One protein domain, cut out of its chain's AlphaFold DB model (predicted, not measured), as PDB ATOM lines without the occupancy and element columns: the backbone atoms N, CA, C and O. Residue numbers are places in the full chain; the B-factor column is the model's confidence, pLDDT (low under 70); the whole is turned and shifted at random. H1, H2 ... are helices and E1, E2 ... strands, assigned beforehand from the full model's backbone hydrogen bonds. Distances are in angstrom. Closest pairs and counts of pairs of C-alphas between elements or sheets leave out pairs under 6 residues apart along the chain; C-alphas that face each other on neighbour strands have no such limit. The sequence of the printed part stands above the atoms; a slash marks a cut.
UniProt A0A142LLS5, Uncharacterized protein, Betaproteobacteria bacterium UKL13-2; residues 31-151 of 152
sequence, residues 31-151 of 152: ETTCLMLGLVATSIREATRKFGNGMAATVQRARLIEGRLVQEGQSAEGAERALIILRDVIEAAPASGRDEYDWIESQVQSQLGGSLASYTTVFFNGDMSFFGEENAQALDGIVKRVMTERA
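AT A GLANCE: This is residues 31 to 151 of the 152 residues of an uncharacterized protein of Betaproteobacteria bacterium UKL13-2 (UniProt A0A142LLS5). A long, twisted sheet of five strands has H2 over one face and the short H1 on the other, while H3 leads away from the end of E5 and only grazes the sheet. The long hairpin of E1 and E2 runs along the longest axis, and E3, E4 and the short E5 continue the sheet beside it. The printed part has 121 residues, with three named helices and five named strands in the order H1 E1 E2 E3 H2 E4 E5 H3; the sheet is mixed, in the order E1 E2 E3 E4 E5, and the class is mixed, helices and strands. It is compact, with a radius of gyration of the C-alphas of 15.3 A, and spans 53 by 36 by 25 A.

IN THESE COORDINATES: H1, residues 31 to 37, begins at C-alpha 31 (200.284, 207.533, 193.550). E1, residues 39 to 51, is 32.2 A long and bends by 77 degrees at residue 42. E2, residues 58 to 69, is 34.2 A long, and E3, residues 80 to 87, 22.9 A. H2, residues 97 to 112, is 21.6 A long and begins at C-alpha 97 (196.731, 215.760, 218.743). E4 is residues 121 to 124 and E5 residues 136 to 138. H3, residues 139 to 149, is 15.3 A long and ends at C-alpha 149 (181.083, 200.699, 194.622).

HOW THE PARTS SIT: E1, E2 and E3 form a meander, each strand the antiparallel neighbour of the one before, and E1 and E2 are a hairpin, as are E2 and E3. N 47 and O 62 are 2.8 A apart, and N 65 and O 84 2.8 A, both within hydrogen-bond range. E3 and E4 are parallel, with N 123 and O 83 at 2.7 A; E3, H2 and E4 make a strand-helix-strand unit, two parallel neighbour strands with a helix between, whose crossover is right-handed. E4 and E5 are parallel, with N 137 and O 122 at 2.8 A. H2 is on the sheet at a height of 7.6 A; its closest C-alphas to E1 are those of Gln 107 and Ala 47, 6.6 A. H1 is on the opposite face, with the C-alphas of Cys 34 and Val 40 of E1 closest at 6.6 A. H3 only grazes the sheet with residues 139 to 142. H1 and H3 are close but not clearly touching, Met 36 and Val 143 having the closest C-alphas at 7.7 A. In H1, H2 and H3 every O i to N i+4 pair is within hydrogen-bond range.

THE WHOLE: The C-alphas of Met 55 and Gly 73 are the two farthest apart, 53.7 A. The printed part has no cut. The link from E4 to E5, 11 residues, is long. The mean pLDDT of the printed part is 77.9; 33 residues are under 70, among them 52 to 57, 89 to 96, 126 to 134 and 146 to 151.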
ATOM      1  N   GLU A  31     200.780 207.600 194.927       80.00
ATOM      2  CA  GLU A  31     200.284 207.533 193.550       80.00
ATOM      3  C   GLU A  31     198.879 206.925 193.498       80.00
ATOM      4  O   GLU A  31     197.960 207.491 192.903       80.00
ATOM      5  N   THR A  32     198.676 205.822 194.215       79.69
ATOM      6  CA  THR A  32     197.374 205.147 194.283       79.69
ATOM      7  C   THR A  32     196.306 206.037 194.902       79.69
ATOM      8  O   THR A  32     195.188 206.100 194.395       79.69
ATOM      9  N   THR A  33     196.641 206.763 195.971       81.50
ATOM     10  CA  THR A  33     195.709 207.713 196.592       81.50
ATOM     11  C   THR A  33     195.349 208.842 195.632       81.50
ATOM     12  O   THR A  33     194.172 209.174 195.515       81.50
ATOM     13  N   CYS A  34     196.317 209.382 194.886       85.81
ATOM     14  CA  CYS A  34     196.040 210.418 193.892       85.81
ATOM     15  C   CYS A  34     195.078 209.916 192.808       85.81
ATOM     16  O   CYS A  34     194.072 210.566 192.529       85.81
ATOM     17  N   LEU A  35     195.331 208.723 192.260       83.31
ATOM     18  CA  LEU A  35     194.475 208.108 191.244       83.31
ATOM     19  C   LEU A  35     193.053 207.849 191.756       83.31
ATOM     20  O   LEU A  35     192.087 208.144 191.057       83.31
ATOM     21  N   MET A  36     192.906 207.323 192.977       81.12
ATOM     22  CA  MET A  36     191.587 207.070 193.574       81.12
ATOM     23  C   MET A  36     190.777 208.350 193.789       81.12
ATOM     24  O   MET A  36     189.553 208.311 193.702       81.12
ATOM     25  N   LEU A  37     191.450 209.465 194.072       82.44
ATOM     26  CA  LEU A  37     190.821 210.756 194.342       82.44
ATOM     27  C   LEU A  37     190.664 211.641 193.097       82.44
ATOM     28  O   LEU A  37     190.141 212.745 193.213       82.44
ATOM     29  N   GLY A  38     191.122 211.199 191.919       84.75
ATOM     30  CA  GLY A  38     191.140 212.044 190.716       84.75
ATOM     31  C   GLY A  38     192.060 213.263 190.862       84.75
ATOM     32  O   GLY A  38     191.786 214.335 190.319       84.75
ATOM     33  N   LEU A  39     193.134 213.118 191.639       88.00
ATOM     34  CA  LEU A  39     194.104 214.172 191.897       88.00
ATOM     35  C   LEU A  39     195.274 214.090 190.924       88.00
ATOM     36  O   LEU A  39     195.909 213.047 190.772       88.00
ATOM     37  N   VAL A  40     195.625 215.235 190.346       89.38
ATOM     38  CA  VAL A  40     196.914 215.425 189.674       89.38
ATOM     39  C   VAL A  40     197.886 216.007 190.693       89.38
ATOM     40  O   VAL A  40     197.726 217.156 191.112       89.38
ATOM     41  N   ALA A  41     198.872 215.216 191.119       89.88
ATOM     42  CA  ALA A  41     199.891 215.663 192.067       89.88
ATOM     43  C   ALA A  41     200.785 216.742 191.434       89.88
ATOM     44  O   ALA A  41     201.339 216.549 190.352       89.88
ATOM     45  N   THR A  42     200.947 217.870 192.123       90.44
ATOM     46  CA  THR A  42     201.821 218.980 191.710       90.44
ATOM     47  C   THR A  42     203.096 219.048 192.541       90.44
ATOM     48  O   THR A  42     204.118 219.533 192.058       90.44
ATOM     49  N   SER A  43     203.066 218.553 193.780       91.75
ATOM     50  CA  SER A  43     204.233 218.508 194.657       91.75
ATOM     51  C   SER A  43     204.140 217.331 195.616       91.75
ATOM     52  O   SER A  43     203.086 217.078 196.192       91.75
ATOM     53  N   ILE A  44     205.256 216.631 195.816       91.81
ATOM     54  CA  ILE A  44     205.391 215.579 196.824       91.81
ATOM     55  C   ILE A  44     206.585 215.935 197.700       91.81
ATOM     56  O   ILE A  44     207.679 216.256 197.214       91.81
ATOM     57  N   ARG A  45     206.348 215.932 199.006       93.06
ATOM     58  CA  ARG A  45     207.301 216.349 200.025       93.06
ATOM     59  C   ARG A  45     207.277 215.392 201.197       93.06
ATOM     60  O   ARG A  45     206.240 214.819 201.521       93.06
ATOM     61  N   GLU A  46     208.424 215.231 201.835       90.88
ATOM     62  CA  GLU A  46     208.565 214.362 202.994       90.88
ATOM     63  C   GLU A  46     208.975 215.180 204.208       90.88
ATOM     64  O   GLU A  46     209.939 215.942 204.194       90.88
ATOM     65  N   ALA A  47     208.223 215.000 205.281       88.56
ATOM     66  CA  ALA A  47     208.483 215.582 206.574       88.56
ATOM     67  C   ALA A  47     208.886 214.485 207.552       88.56
ATOM     68  O   ALA A  47     208.335 213.384 207.558       88.56
ATOM     69  N   THR A  48     209.856 214.793 208.405       87.25
ATOM     70  CA  THR A  48     210.311 213.881 209.452       87.25
ATOM     71  C   THR A  48     210.440 214.637 210.764       87.25
ATOM     72  O   THR A  48     211.047 215.706 210.809       87.25
ATOM     73  N   ARG A  49     209.916 214.063 211.848       83.94
ATOM     74  CA  ARG A  49     210.095 214.559 213.215       83.94
ATOM     75  C   ARG A  49     210.676 213.456 214.080       83.94
ATOM     76  O   ARG A  49     210.250 212.308 214.017       83.94
ATOM     77  N   LYS A  50     211.680 213.807 214.881       82.31
ATOM     78  CA  LYS A  50     212.285 212.899 215.856       82.31
ATOM     79  C   LYS A  50     211.719 213.200 217.239       82.31
ATOM     80  O   LYS A  50     211.629 214.365 217.621       82.31
ATOM     81  N   PHE A  51     211.376 212.154 217.975       75.19
ATOM     82  CA  PHE A  51     210.877 212.200 219.343       75.19
ATOM     83  C   PHE A  51     211.798 211.415 220.267       75.19
ATOM     84  O   PHE A  51     212.385 210.422 219.850       75.19
ATOM     85  N   GLY A  52     211.884 211.840 221.526       65.50
ATOM     86  CA  GLY A  52     212.714 211.195 222.540       65.50
ATOM     87  C   GLY A  52     214.152 211.717 222.589       65.50
ATOM     88  O   GLY A  52     214.670 212.351 221.672       65.50
ATOM     89  N   ASN A  53     214.792 211.466 223.722       55.25
ATOM     90  CA  ASN A  53     216.131 211.901 224.083       55.25
ATOM     91  C   ASN A  53     217.077 210.688 224.077       55.25
ATOM     92  O   ASN A  53     217.008 209.822 224.944       55.25
ATOM     93  N   GLY A  54     217.982 210.623 223.097       61.03
ATOM     94  CA  GLY A  54     219.033 209.601 223.036       61.03
ATOM     95  C   GLY A  54     218.587 208.245 222.465       61.03
ATOM     96  O   GLY A  54     218.100 208.174 221.341       61.03
ATOM     97  N   MET A  55     218.826 207.161 223.215       49.38
ATOM     98  CA  MET A  55     218.871 205.762 222.735       49.38
ATOM     99  C   MET A  55     217.531 205.162 222.257       49.38
ATOM    100  O   MET A  55     217.532 204.062 221.712       49.38
ATOM    101  N   ALA A  56     216.409 205.867 222.434       58.25
ATOM    102  CA  ALA A  56     215.063 205.451 222.023       58.25
ATOM    103  C   ALA A  56     214.375 206.530 221.165       58.25
ATOM    104  O   ALA A  56     213.230 206.902 221.413       58.25
ATOM    105  N   ALA A  57     215.100 207.094 220.195       65.50
ATOM    106  CA  ALA A  57     214.539 208.098 219.302       65.50
ATOM    107  C   ALA A  57     213.506 207.471 218.348       65.50
ATOM    108  O   ALA A  57     213.862 206.674 217.479       65.50
ATOM    109  N   THR A  58     212.241 207.864 218.478       71.44
ATOM    110  CA  THR A  58     211.182 207.513 217.524       71.44
ATOM    111  C   THR A  58     211.201 208.511 216.373       71.44
ATOM    112  O   THR A  58     211.323 209.718 216.590       71.44
ATOM    113  N   VAL A  59     211.080 208.031 215.135       75.44
ATOM    114  CA  VAL A  59     211.060 208.880 213.938       75.44
ATOM    115  C   VAL A  59     209.671 208.840 213.321       75.44
ATOM    116  O   VAL A  59     209.326 207.861 212.681       75.44
ATOM    117  N   GLN A  60     208.893 209.907 213.464       79.56
ATOM    118  CA  GLN A  60     207.642 210.054 212.728       79.56
ATOM    119  C   GLN A  60     207.933 210.598 211.333       79.56
ATOM    120  O   GLN A  60     208.716 211.542 211.179       79.56
ATOM    121  N   ARG A  61     207.281 210.025 210.324       84.50
ATOM    122  CA  ARG A  61     207.361 210.482 208.937       84.50
ATOM    123  C   ARG A  61     205.973 210.807 208.415       84.50
ATOM    124  O   ARG A  61     205.016 210.089 208.702       84.50
ATOM    125  N   ALA A  62     205.892 211.870 207.629       86.75
ATOM    126  CA  ALA A  62     204.708 212.222 206.870       86.75
ATOM    127  C   ALA A  62     205.097 212.542 205.425       86.75
ATOM    128  O   ALA A  62     206.115 213.187 205.182       86.75
ATOM    129  N   ARG A  63     204.285 212.110 204.467       90.19
ATOM    130  CA  ARG A  63     204.357 212.531 203.073       90.19
ATOM    131  C   ARG A  63     203.220 213.506 202.816       90.19
ATOM    132  O   ARG A  63     202.059 213.180 203.041       90.19
ATOM    133  N   LEU A  64     203.584 214.703 202.379       92.31
ATOM    134  CA  LEU A  64     202.685 215.791 202.029       92.31
ATOM    135  C   LEU A  64     202.600 215.842 200.506       92.31
ATOM    136  O   LEU A  64     203.614 216.043 199.834       92.31
ATOM    137  N   ILE A  65     201.410 215.624 199.965       93.25
ATOM    138  CA  ILE A  65     201.170 215.594 198.523       93.25
ATOM    139  C   ILE A  65     200.186 216.701 198.204       93.25
ATOM    140  O   ILE A  65     198.999 216.601 198.510       93.25
ATOM    141  N   GLU A  66     200.686 217.765 197.598       93.56
ATOM    142  CA  GLU A  66     199.824 218.772 197.009       93.56
ATOM    143  C   GLU A  66     199.353 218.283 195.642       93.56
ATOM    144  O   GLU A  66     200.153 217.821 194.821       93.56
ATOM    145  N   GLY A  67     198.058 218.426 195.385       92.38
ATOM    146  CA  GLY A  67     197.478 218.130 194.090       92.38
ATOM    147  C   GLY A  67     196.283 219.006 193.754       92.38
ATOM    148  O   GLY A  67     195.838 219.857 194.530       92.38
ATOM    149  N   ARG A  68     195.769 218.782 192.551       91.25
ATOM    150  CA  ARG A  68     194.598 219.462 192.003       91.25
ATOM    151  C   ARG A  68     193.502 218.446 191.717       91.25
ATOM    152  O   ARG A  68     193.787 217.431 191.084       91.25
ATOM    153  N   LEU A  69     192.277 218.719 192.167       85.00
ATOM    154  CA  LEU A  69     191.095 217.907 191.855       85.00
ATOM    155  C   LEU A  69     190.657 218.203 190.422       85.00
ATOM    156  O   LEU A  69     190.024 219.226 190.163       85.00
ATOM    157  N   VAL A  70     191.029 217.337 189.481       82.94
ATOM    158  CA  VAL A  70     190.729 217.543 188.062       82.94
ATOM    159  C   VAL A  70     189.569 216.640 187.671       82.94
ATOM    160  O   VAL A  70     189.694 215.417 187.675       82.94
ATOM    161  N   GLN A  71     188.430 217.239 187.323       74.94
ATOM    162  CA  GLN A  71     187.347 216.492 186.688       74.94
ATOM    163  C   GLN A  71     187.678 216.224 185.219       74.94
ATOM    164  O   GLN A  71     188.425 216.972 184.582       74.94
ATOM    165  N   GLU A  72     187.105 215.158 184.666       70.50
ATOM    166  CA  GLU A  72     187.300 214.796 183.265       70.50
ATOM    167  C   GLU A  72     186.940 215.977 182.342       70.50
ATOM    168  O   GLU A  72     185.850 216.544 182.418       70.50
ATOM    169  N   GLY A  73     187.892 216.390 181.499       69.69
ATOM    170  CA  GLY A  73     187.736 217.528 180.588       69.69
ATOM    171  C   GLY A  73     188.031 218.914 181.181       69.69
ATOM    172  O   GLY A  73     187.936 219.899 180.448       69.69
ATOM    173  N   GLN A  74     188.419 219.028 182.457       74.62
ATOM    174  CA  GLN A  74     188.855 220.296 183.059       74.62
ATOM    175  C   GLN A  74     190.379 220.483 183.004       74.62
ATOM    176  O   GLN A  74     191.151 219.530 183.081       74.62
ATOM    177  N   SER A  75     190.824 221.739 182.888       75.00
ATOM    178  CA  SER A  75     192.243 222.098 183.017       75.00
ATOM    179  C   SER A  75     192.658 222.141 184.489       75.00
ATOM    180  O   SER A  75     191.948 222.700 185.326       75.00
ATOM    181  N   ALA A  76     193.849 221.625 184.797       73.25
ATOM    182  CA  ALA A  76     194.420 221.644 186.145       73.25
ATOM    183  C   ALA A  76     194.716 223.064 186.673       73.25
ATOM    184  O   ALA A  76     194.833 223.257 187.882       73.25
ATOM    185  N   GLU A  77     194.824 224.060 185.789       71.56
ATOM    186  CA  GLU A  77     195.270 225.422 186.124       71.56
ATOM    187  C   GLU A  77     194.252 226.212 186.978       71.56
ATOM    188  O   GLU A  77     194.631 227.134 187.695       71.56
ATOM    189  N   GLY A  78     192.974 225.805 186.973       71.81
ATOM    190  CA  GLY A  78     191.897 226.393 187.788       71.81
ATOM    191  C   GLY A  78     191.261 225.436 188.800       71.81
ATOM    192  O   GLY A  78     190.308 225.810 189.479       71.81
ATOM    193  N   ALA A  79     191.764 224.206 188.891       82.75
ATOM    194  CA  ALA A  79     191.209 223.173 189.752       82.75
ATOM    195  C   ALA A  79     191.468 223.451 191.242       82.75
ATOM    196  O   ALA A  79     192.471 224.070 191.625       82.75
ATOM    197  N   GLU A  80     190.571 222.956 192.092       88.19
ATOM    198  CA  GLU A  80     190.672 223.087 193.544       88.19
ATOM    199  C   GLU A  80     191.946 222.420 194.070       88.19
ATOM    200  O   GLU A  80     192.329 221.330 193.631       88.19
ATOM    201  N   ARG A  81     192.623 223.094 195.008       91.31
ATOM    202  CA  ARG A  81     193.817 222.553 195.669       91.31
ATOM    203  C   ARG A  81     193.384 221.572 196.738       91.31
ATOM    204  O   ARG A  81     192.597 221.921 197.616       91.31
ATOM    205  N   ALA A  82     193.984 220.396 196.710       92.25
ATOM    206  CA  ALA A  82     193.872 219.426 197.777       92.25
ATOM    207  C   ALA A  82     195.254 219.058 198.303       92.25
ATOM    208  O   ALA A  82     196.252 219.100 197.579       92.25
ATOM    209  N   LEU A  83     195.290 218.672 199.570       92.81
ATOM    210  CA  LEU A  83     196.471 218.130 200.214       92.81
ATOM    211  C   LEU A  83     196.175 216.697 200.647       92.81
ATOM    212  O   LEU A  83     195.138 216.451 201.248       92.81
ATOM    213  N   ILE A  84     197.082 215.763 200.385       91.56
ATOM    214  CA  ILE A  84     197.079 214.442 201.019       91.56
ATOM    215  C   ILE A  84     198.231 214.388 202.022       91.56
ATOM    216  O   ILE A  84     199.363 214.751 201.703       91.56
ATOM    217  N   ILE A  85     197.947 213.898 203.223       89.56
ATOM    218  CA  ILE A  85     198.905 213.673 204.299       89.56
ATOM    219  C   ILE A  85     198.936 212.175 204.593       89.56
ATOM    220  O   ILE A  85     198.008 211.623 205.184       89.56
ATOM    221  N   LEU A  86     200.011 211.504 204.194       86.81
ATOM    222  CA  LEU A  86     200.241 210.101 204.534       86.81
ATOM    223  C   LEU A  86     201.232 210.019 205.689       86.81
ATOM    224  O   LEU A  86     202.333 210.546 205.593       86.81
ATOM    225  N   ARG A  87     200.864 209.353 206.775       81.88
ATOM    226  CA  ARG A  87     201.672 209.141 207.977       81.88
ATOM    227  C   ARG A  87     202.183 207.712 208.030       81.88
ATOM    228  O   ARG A  87     201.451 206.777 207.704       81.88
ATOM    229  N   ASP A  88     203.429 207.572 208.462       77.00
ATOM    230  CA  ASP A  88     203.982 206.293 208.893       77.00
ATOM    231  C   ASP A  88     203.244 205.879 210.177       77.00
ATOM    232  O   ASP A  88     203.147 206.665 211.126       77.00
ATOM    233  N   VAL A  89     202.663 204.678 210.178       58.84
ATOM    234  CA  VAL A  89     201.904 204.122 211.304       58.84
ATOM    235  C   VAL A  89     202.896 203.629 212.358       58.84
ATOM    236  O   VAL A  89     203.029 202.435 212.606       58.84
ATOM    237  N   ILE A  90     203.638 204.546 212.976       53.53
ATOM    238  CA  ILE A  90     204.428 204.201 214.155       53.53
ATOM    239  C   ILE A  90     203.534 204.383 215.379       53.53
ATOM    240  O   ILE A  90     203.169 205.500 215.733       53.53
ATOM    241  N   GLU A  91     203.217 203.268 216.045       49.91
ATOM    242  CA  GLU A  91     202.396 203.159 217.269       49.91
ATOM    243  C   GLU A  91     202.894 203.995 218.468       49.91
ATOM    244  O   GLU A  91     202.231 204.069 219.502       49.91
ATOM    245  N   ALA A  92     204.043 204.658 218.358       46.62
ATOM    246  CA  ALA A  92     204.534 205.586 219.366       46.62
ATOM    247  C   ALA A  92     204.020 207.003 219.064       46.62
ATOM    248  O   ALA A  92     204.749 207.854 218.552       46.62
ATOM    249  N   ALA A  93     202.743 207.227 219.375       46.31
ATOM    250  CA  ALA A  93     202.095 208.531 219.290       46.31
ATOM    251  C   ALA A  93     202.880 209.608 220.070       46.31
ATOM    252  O   ALA A  93     203.268 209.374 221.222       46.31
ATOM    253  N   PRO A  94     203.084 210.811 219.511       52.16
ATOM    254  CA  PRO A  94     203.474 211.966 220.301       52.16
ATOM    255  C   PRO A  94     202.326 212.471 221.178       52.16
ATOM    256  O   PRO A  94     201.149 212.254 220.896       52.16
ATOM    257  N   ALA A  95     202.693 213.172 222.249       57.41
ATOM    258  CA  ALA A  95     201.794 213.773 223.220       57.41
ATOM    259  C   ALA A  95     200.787 214.745 222.568       57.41
ATOM    260  O   ALA A  95     201.159 215.812 222.108       57.41
ATOM    261  N   SER A  96     199.500 214.400 222.615       65.94
ATOM    262  CA  SER A  96     198.352 215.205 222.168       65.94
ATOM    263  C   SER A  96     198.261 215.504 220.661       65.94
ATOM    264  O   SER A  96     199.221 215.866 219.988       65.94
ATOM    265  N   GLY A  97     197.041 215.433 220.134       74.62
ATOM    266  CA  GLY A  97     196.731 215.760 218.743       74.62
ATOM    267  C   GLY A  97     197.142 217.126 218.245       74.62
ATOM    268  O   GLY A  97     197.391 217.320 217.058       74.62
ATOM    269  N   ARG A  98     197.193 218.091 219.162       78.44
ATOM    270  CA  ARG A  98     197.510 219.470 218.826       78.44
ATOM    271  C   ARG A  98     198.970 219.624 218.416       78.44
ATOM    272  O   ARG A  98     199.243 220.302 217.434       78.44
ATOM    273  N   ASP A  99     199.881 218.935 219.097       80.25
ATOM    274  CA  ASP A  99     201.307 218.940 218.759       80.25
ATOM    275  C   ASP A  99     201.579 218.319 217.386       80.25
ATOM    276  O   ASP A  99     202.567 218.661 216.728       80.25
ATOM    277  N   GLU A 100     200.750 217.360 216.971       80.56
ATOM    278  CA  GLU A 100     200.823 216.774 215.637       80.56
ATOM    279  C   GLU A 100     200.271 217.737 214.587       80.56
ATOM    280  O   GLU A 100     200.948 217.978 213.588       80.56
ATOM    281  N   TYR A 101     199.102 218.337 214.837       84.00
ATOM    282  CA  TYR A 101     198.530 219.370 213.971       84.00
ATOM    283  C   TYR A 101     199.517 220.525 213.753       84.00
ATOM    284  O   TYR A 101     199.851 220.836 212.613       84.00
ATOM    285  N   ASP A 102     200.043 221.116 214.831       86.88
ATOM    286  CA  ASP A 102     200.951 222.265 214.760       86.88
ATOM    287  C   ASP A 102     202.247 221.894 214.018       86.88
ATOM    288  O   ASP A 102     202.801 222.689 213.251       86.88
ATOM    289  N   TRP A 103     202.722 220.654 214.194       87.88
ATOM    290  CA  TRP A 103     203.846 220.150 213.415       87.88
ATOM    291  C   TRP A 103     203.496 220.057 211.931       87.88
ATOM    292  O   TRP A 103     204.222 220.637 211.129       87.88
ATOM    293  N   ILE A 104     202.406 219.390 211.550       88.81
ATOM    294  CA  ILE A 104     201.994 219.274 210.146       88.81
ATOM    295  C   ILE A 104     201.800 220.655 209.513       88.81
ATOM    296  O   ILE A 104     202.364 220.900 208.448       88.81
ATOM    297  N   GLU A 105     201.105 221.576 210.183       90.31
ATOM    298  CA  GLU A 105     200.922 222.961 209.731       90.31
ATOM    299  C   GLU A 105     202.276 223.631 209.450       90.31
ATOM    300  O   GLU A 105     202.488 224.185 208.371       90.31
ATOM    301  N   SER A 106     203.254 223.491 210.355       92.31
ATOM    302  CA  SER A 106     204.606 224.032 210.142       92.31
ATOM    303  C   SER A 106     205.313 223.429 208.919       92.31
ATOM    304  O   SER A 106     206.083 224.109 208.232       92.31
ATOM    305  N   GLN A 107     205.072 222.147 208.624       93.56
ATOM    306  CA  GLN A 107     205.668 221.472 207.470       93.56
ATOM    307  C   GLN A 107     205.003 221.914 206.169       93.56
ATOM    308  O   GLN A 107     205.694 222.156 205.185       93.56
ATOM    309  N   VAL A 108     203.684 222.099 206.167       92.38
ATOM    310  CA  VAL A 108     202.952 222.646 205.020       92.38
ATOM    311  C   VAL A 108     203.422 224.075 204.720       92.38
ATOM    312  O   VAL A 108     203.767 224.376 203.576       92.38
ATOM    313  N   GLN A 109     203.566 224.920 205.743       93.38
ATOM    314  CA  GLN A 109     204.074 226.288 205.585       93.38
ATOM    315  C   GLN A 109     205.500 226.325 205.039       93.38
ATOM    316  O   GLN A 109     205.780 227.051 204.086       93.38
ATOM    317  N   SER A 110     206.404 225.521 205.599       95.19
ATOM    318  CA  SER A 110     207.817 225.540 205.205       95.19
ATOM    319  C   SER A 110     208.103 224.850 203.869       95.19
ATOM    320  O   SER A 110     208.978 225.304 203.134       95.19
ATOM    321  N   GLN A 111     207.396 223.763 203.541       95.06
ATOM    322  CA  GLN A 111     207.709 222.932 202.373       95.06
ATOM    323  C   GLN A 111     206.816 223.211 201.159       95.06
ATOM    324  O   GLN A 111     207.242 222.961 200.028       95.06
ATOM    325  N   LEU A 112     205.594 223.706 201.383       92.44
ATOM    326  CA  LEU A 112     204.596 223.980 200.340       92.44
ATOM    327  C   LEU A 112     204.206 225.467 200.259       92.44
ATOM    328  O   LEU A 112     203.508 225.862 199.329       92.44
ATOM    329  N   GLY A 113     204.671 226.308 201.191       88.88
ATOM    330  CA  GLY A 113     204.490 227.762 201.130       88.88
ATOM    331  C   GLY A 113     203.066 228.251 201.420       88.88
ATOM    332  O   GLY A 113     202.730 229.373 201.048       88.88
ATOM    333  N   GLY A 114     202.225 227.435 202.062       86.75
ATOM    334  CA  GLY A 114     200.845 227.781 202.427       86.75
ATOM    335  C   GLY A 114     200.441 227.224 203.792       86.75
ATOM    336  O   GLY A 114     201.234 226.560 204.444       86.75
ATOM    337  N   SER A 115     199.211 227.478 204.229       90.38
ATOM    338  CA  SER A 115     198.624 226.853 205.427       90.38
ATOM    339  C   SER A 115     197.697 225.701 205.051       90.38
ATOM    340  O   SER A 115     197.246 225.621 203.903       90.38
ATOM    341  N   LEU A 116     197.344 224.838 206.005       88.88
ATOM    342  CA  LEU A 116     196.310 223.815 205.807       88.88
ATOM    343  C   LEU A 116     194.971 224.430 205.369       88.88
ATOM    344  O   LEU A 116     194.326 223.919 204.457       88.88
ATOM    345  N   ALA A 117     194.629 225.604 205.903       87.69
ATOM    346  CA  ALA A 117     193.435 226.359 205.521       87.69
ATOM    347  C   ALA A 117     193.438 226.867 204.061       87.69
ATOM    348  O   ALA A 117     192.408 227.318 203.565       87.69
ATOM    349  N   SER A 118     194.578 226.824 203.360       88.81
ATOM    350  CA  SER A 118     194.669 227.226 201.947       88.81
ATOM    351  C   SER A 118     194.233 226.137 200.957       88.81
ATOM    352  O   SER A 118     194.159 226.403 199.753       88.81
ATOM    353  N   TYR A 119     193.959 224.927 201.451       90.25
ATOM    354  CA  TYR A 119     193.468 223.802 200.663       90.25
ATOM    355  C   TYR A 119     191.957 223.661 200.829       90.25
ATOM    356  O   TYR A 119     191.430 223.755 201.936       90.25
ATOM    357  N   THR A 120     191.262 223.383 199.726       90.19
ATOM    358  CA  THR A 120     189.817 223.121 199.743       90.19
ATOM    359  C   THR A 120     189.508 221.815 200.467       90.19
ATOM    360  O   THR A 120     188.467 221.667 201.100       90.19
ATOM    361  N   THR A 121     190.409 220.836 200.378       88.81
ATOM    362  CA  THR A 121     190.276 219.566 201.092       88.81
ATOM    363  C   THR A 121     191.636 219.040 201.522       88.81
ATOM    364  O   THR A 121     192.601 219.073 200.755       88.81
ATOM    365  N   VAL A 122     191.694 218.516 202.743       89.56
ATOM    366  CA  VAL A 122     192.862 217.838 203.303       89.56
ATOM    367  C   VAL A 122     192.507 216.377 203.572       89.56
ATOM    368  O   VAL A 122     191.691 216.066 204.436       89.56
ATOM    369  N   PHE A 123     193.126 215.467 202.832       88.12
ATOM    370  CA  PHE A 123     192.993 214.028 203.004       88.12
ATOM    371  C   PHE A 123     194.095 213.489 203.914       88.12
ATOM    372  O   PHE A 123     195.247 213.894 203.781       88.12
ATOM    373  N   PHE A 124     193.793 212.539 204.794       83.81
ATOM    374  CA  PHE A 124     194.810 211.909 205.650       83.81
ATOM    375  C   PHE A 124     194.497 210.435 205.935       83.81
ATOM    376  O   PHE A 124     193.345 209.999 205.852       83.81
ATOM    377  N   ASN A 125     195.523 209.661 206.292       79.00
ATOM    378  CA  ASN A 125     195.370 208.301 206.819       79.00
ATOM    379  C   ASN A 125     195.391 208.291 208.366       79.00
ATOM    380  O   ASN A 125     196.194 208.982 209.005       79.00
ATOM    381  N   GLY A 126     194.520 207.490 208.985       69.81
ATOM    382  CA  GLY A 126     194.414 207.342 210.447       69.81
ATOM    383  C   GLY A 126     193.378 208.258 211.117       69.81
ATOM    384  O   GLY A 126     192.519 208.814 210.447       69.81
ATOM    385  N   ASP A 127     193.428 208.384 212.448       64.69
ATOM    386  CA  ASP A 127     192.398 209.097 213.228       64.69
ATOM    387  C   ASP A 127     192.432 210.630 213.017       64.69
ATOM    388  O   ASP A 127     193.503 211.244 212.977       64.69
ATOM    389  N   MET A 128     191.221 211.185 212.881       57.81
ATOM    390  CA  MET A 128     190.799 212.575 212.632       57.81
ATOM    391  C   MET A 128     190.766 213.452 213.868       57.81
ATOM    392  O   MET A 128     190.621 214.665 213.729       57.81
ATOM    393  N   SER A 129     190.799 212.858 215.063       59.09
ATOM    394  CA  SER A 129     190.432 213.503 216.334       59.09
ATOM    395  C   SER A 129     191.253 214.758 216.701       59.09
ATOM    396  O   SER A 129     191.007 215.394 217.725       59.09
ATOM    397  N   PHE A 130     192.192 215.151 215.842       56.09
ATOM    398  CA  PHE A 130     193.134 216.252 215.978       56.09
ATOM    399  C   PHE A 130     192.810 217.479 215.109       56.09
ATOM    400  O   PHE A 130     193.208 218.587 215.466       56.09
ATOM    401  N   PHE A 131     192.078 217.312 214.001       56.25
ATOM    402  CA  PHE A 131     191.723 218.395 213.081       56.25
ATOM    403  C   PHE A 131     190.277 218.835 213.323       56.25
ATOM    404  O   PHE A 131     189.333 218.126 212.991       56.25
ATOM    405  N   GLY A 132     190.090 220.019 213.905       53.50
ATOM    406  CA  GLY A 132     188.768 220.621 214.119       53.50
ATOM    407  C   GLY A 132     188.192 221.334 212.890       53.50
ATOM    408  O   GLY A 132     187.378 222.234 213.063       53.50
ATOM    409  N   GLU A 133     188.642 221.011 211.675       55.81
ATOM    410  CA  GLU A 133     188.410 221.842 210.490       55.81
ATOM    411  C   GLU A 133     187.485 221.181 209.466       55.81
ATOM    412  O   GLU A 133     187.619 220.007 209.126       55.81
ATOM    413  N   GLU A 134     186.570 221.989 208.934       60.09
ATOM    414  CA  GLU A 134     185.478 221.633 208.018       60.09
ATOM    415  C   GLU A 134     185.947 221.030 206.674       60.09
ATOM    416  O   GLU A 134     185.133 220.514 205.910       60.09
ATOM    417  N   ASN A 135     187.260 221.026 206.411       75.19
ATOM    418  CA  ASN A 135     187.867 220.641 205.134       75.19
ATOM    419  C   ASN A 135     188.657 219.315 205.193       75.19
ATOM    420  O   ASN A 135     189.284 218.934 204.204       75.19
ATOM    421  N   ALA A 136     188.668 218.608 206.329       82.06
ATOM    422  CA  ALA A 136     189.436 217.371 206.502       82.06
ATOM    423  C   ALA A 136     188.613 216.107 206.168       82.06
ATOM    424  O   ALA A 136     187.477 215.954 206.615       82.06
ATOM    425  N   GLN A 137     189.192 215.164 205.413       83.62
ATOM    426  CA  GLN A 137     188.551 213.891 205.052       83.62
ATOM    427  C   GLN A 137     189.461 212.672 205.265       83.62
ATOM    428  O   GLN A 137     190.582 212.606 204.761       83.62
ATOM    429  N   ALA A 138     188.950 211.654 205.964       80.62
ATOM    430  CA  ALA A 138     189.682 210.408 206.193       80.62
ATOM    431  C   ALA A 138     189.737 209.555 204.923       80.62
ATOM    432  O   ALA A 138     188.698 209.207 204.351       80.62
ATOM    433  N   LEU A 139     190.945 209.144 204.530       78.44
ATOM    434  CA  LEU A 139     191.154 208.267 203.379       78.44
ATOM    435  C   LEU A 139     190.470 206.911 203.558       78.44
ATOM    436  O   LEU A 139     189.887 206.406 202.604       78.44
ATOM    437  N   ASP A 140     190.452 206.351 204.769       72.44
ATOM    438  CA  ASP A 140     189.874 205.025 205.035       72.44
ATOM    439  C   ASP A 140     188.394 204.941 204.630       72.44
ATOM    440  O   ASP A 140     187.946 203.958 204.033       72.44
ATOM    441  N   GLY A 141     187.627 206.003 204.901       67.00
ATOM    442  CA  GLY A 141     186.217 206.093 204.521       67.00
ATOM    443  C   GLY A 141     186.012 206.208 203.008       67.00
ATOM    444  O   GLY A 141     185.045 205.660 202.475       67.00
ATOM    445  N   ILE A 142     186.926 206.884 202.310       71.81
ATOM    446  CA  ILE A 142     186.887 207.043 200.851       71.81
ATOM    447  C   ILE A 142     187.288 205.735 200.169       71.81
ATOM    448  O   ILE A 142     186.549 205.238 199.322       71.81
ATOM    449  N   VAL A 143     188.399 205.128 200.591       68.62
ATOM    450  CA  VAL A 143     188.878 203.840 200.076       68.62
ATOM    451  C   VAL A 143     187.803 202.772 200.246       68.62
ATOM    452  O   VAL A 143     187.470 202.075 199.290       68.62
ATOM    453  N   LYS A 144     187.187 202.675 201.432       68.19
ATOM    454  CA  LYS A 144     186.105 201.714 201.681       68.19
ATOM    455  C   LYS A 144     184.917 201.916 200.737       68.19
ATOM    456  O   LYS A 144     184.365 200.933 200.243       68.19
ATOM    457  N   ARG A 145     184.534 203.167 200.470       70.81
ATOM    458  CA  ARG A 145     183.440 203.507 199.549       70.81
ATOM    459  C   ARG A 145     183.769 203.105 198.113       70.81
ATOM    460  O   ARG A 145     183.027 202.317 197.537       70.81
ATOM    461  N   VAL A 146     184.916 203.547 197.595       66.25
ATOM    462  CA  VAL A 146     185.374 203.247 196.226       66.25
ATOM    463  C   VAL A 146     185.487 201.739 195.995       66.25
ATOM    464  O   VAL A 146     185.081 201.236 194.950       66.25
ATOM    465  N   MET A 147     186.002 200.993 196.975       64.69
ATOM    466  CA  MET A 147     186.110 199.533 196.874       64.69
ATOM    467  C   MET A 147     184.741 198.841 196.898       64.69
ATOM    468  O   MET A 147     184.559 197.843 196.208       64.69
ATOM    469  N   THR A 148     183.776 199.366 197.658       62.81
ATOM    470  CA  THR A 148     182.412 198.812 197.718       62.81
ATOM    471  C   THR A 148     181.640 199.087 196.425       62.81
ATOM    472  O   THR A 148     181.003 198.183 195.898       62.81
ATOM    473  N   GLU A 149     181.739 200.301 195.878       66.12
ATOM    474  CA  GLU A 149     181.083 200.699 194.622       66.12
ATOM    475  C   GLU A 149     181.618 199.942 193.400       66.12
ATOM    476  O   GLU A 149     180.885 199.735 192.445       66.12
ATOM    477  N   ARG A 150     182.883 199.504 193.424       55.19
ATOM    478  CA  ARG A 150     183.476 198.684 192.352       55.19
ATOM    479  C   ARG A 150     183.195 197.186 192.481       55.19
ATOM    480  O   ARG A 150     183.476 196.443 191.545       55.19
ATOM    481  N   ALA A 151     182.724 196.736 193.642       52.97
ATOM    482  CA  ALA A 151     182.418 195.331 193.909       52.97
ATOM    483  C   ALA A 151     180.938 194.977 193.673       52.97
ATOM    484  O   ALA A 151     180.609 193.789 193.674       52.97
TER     485      ALA A 151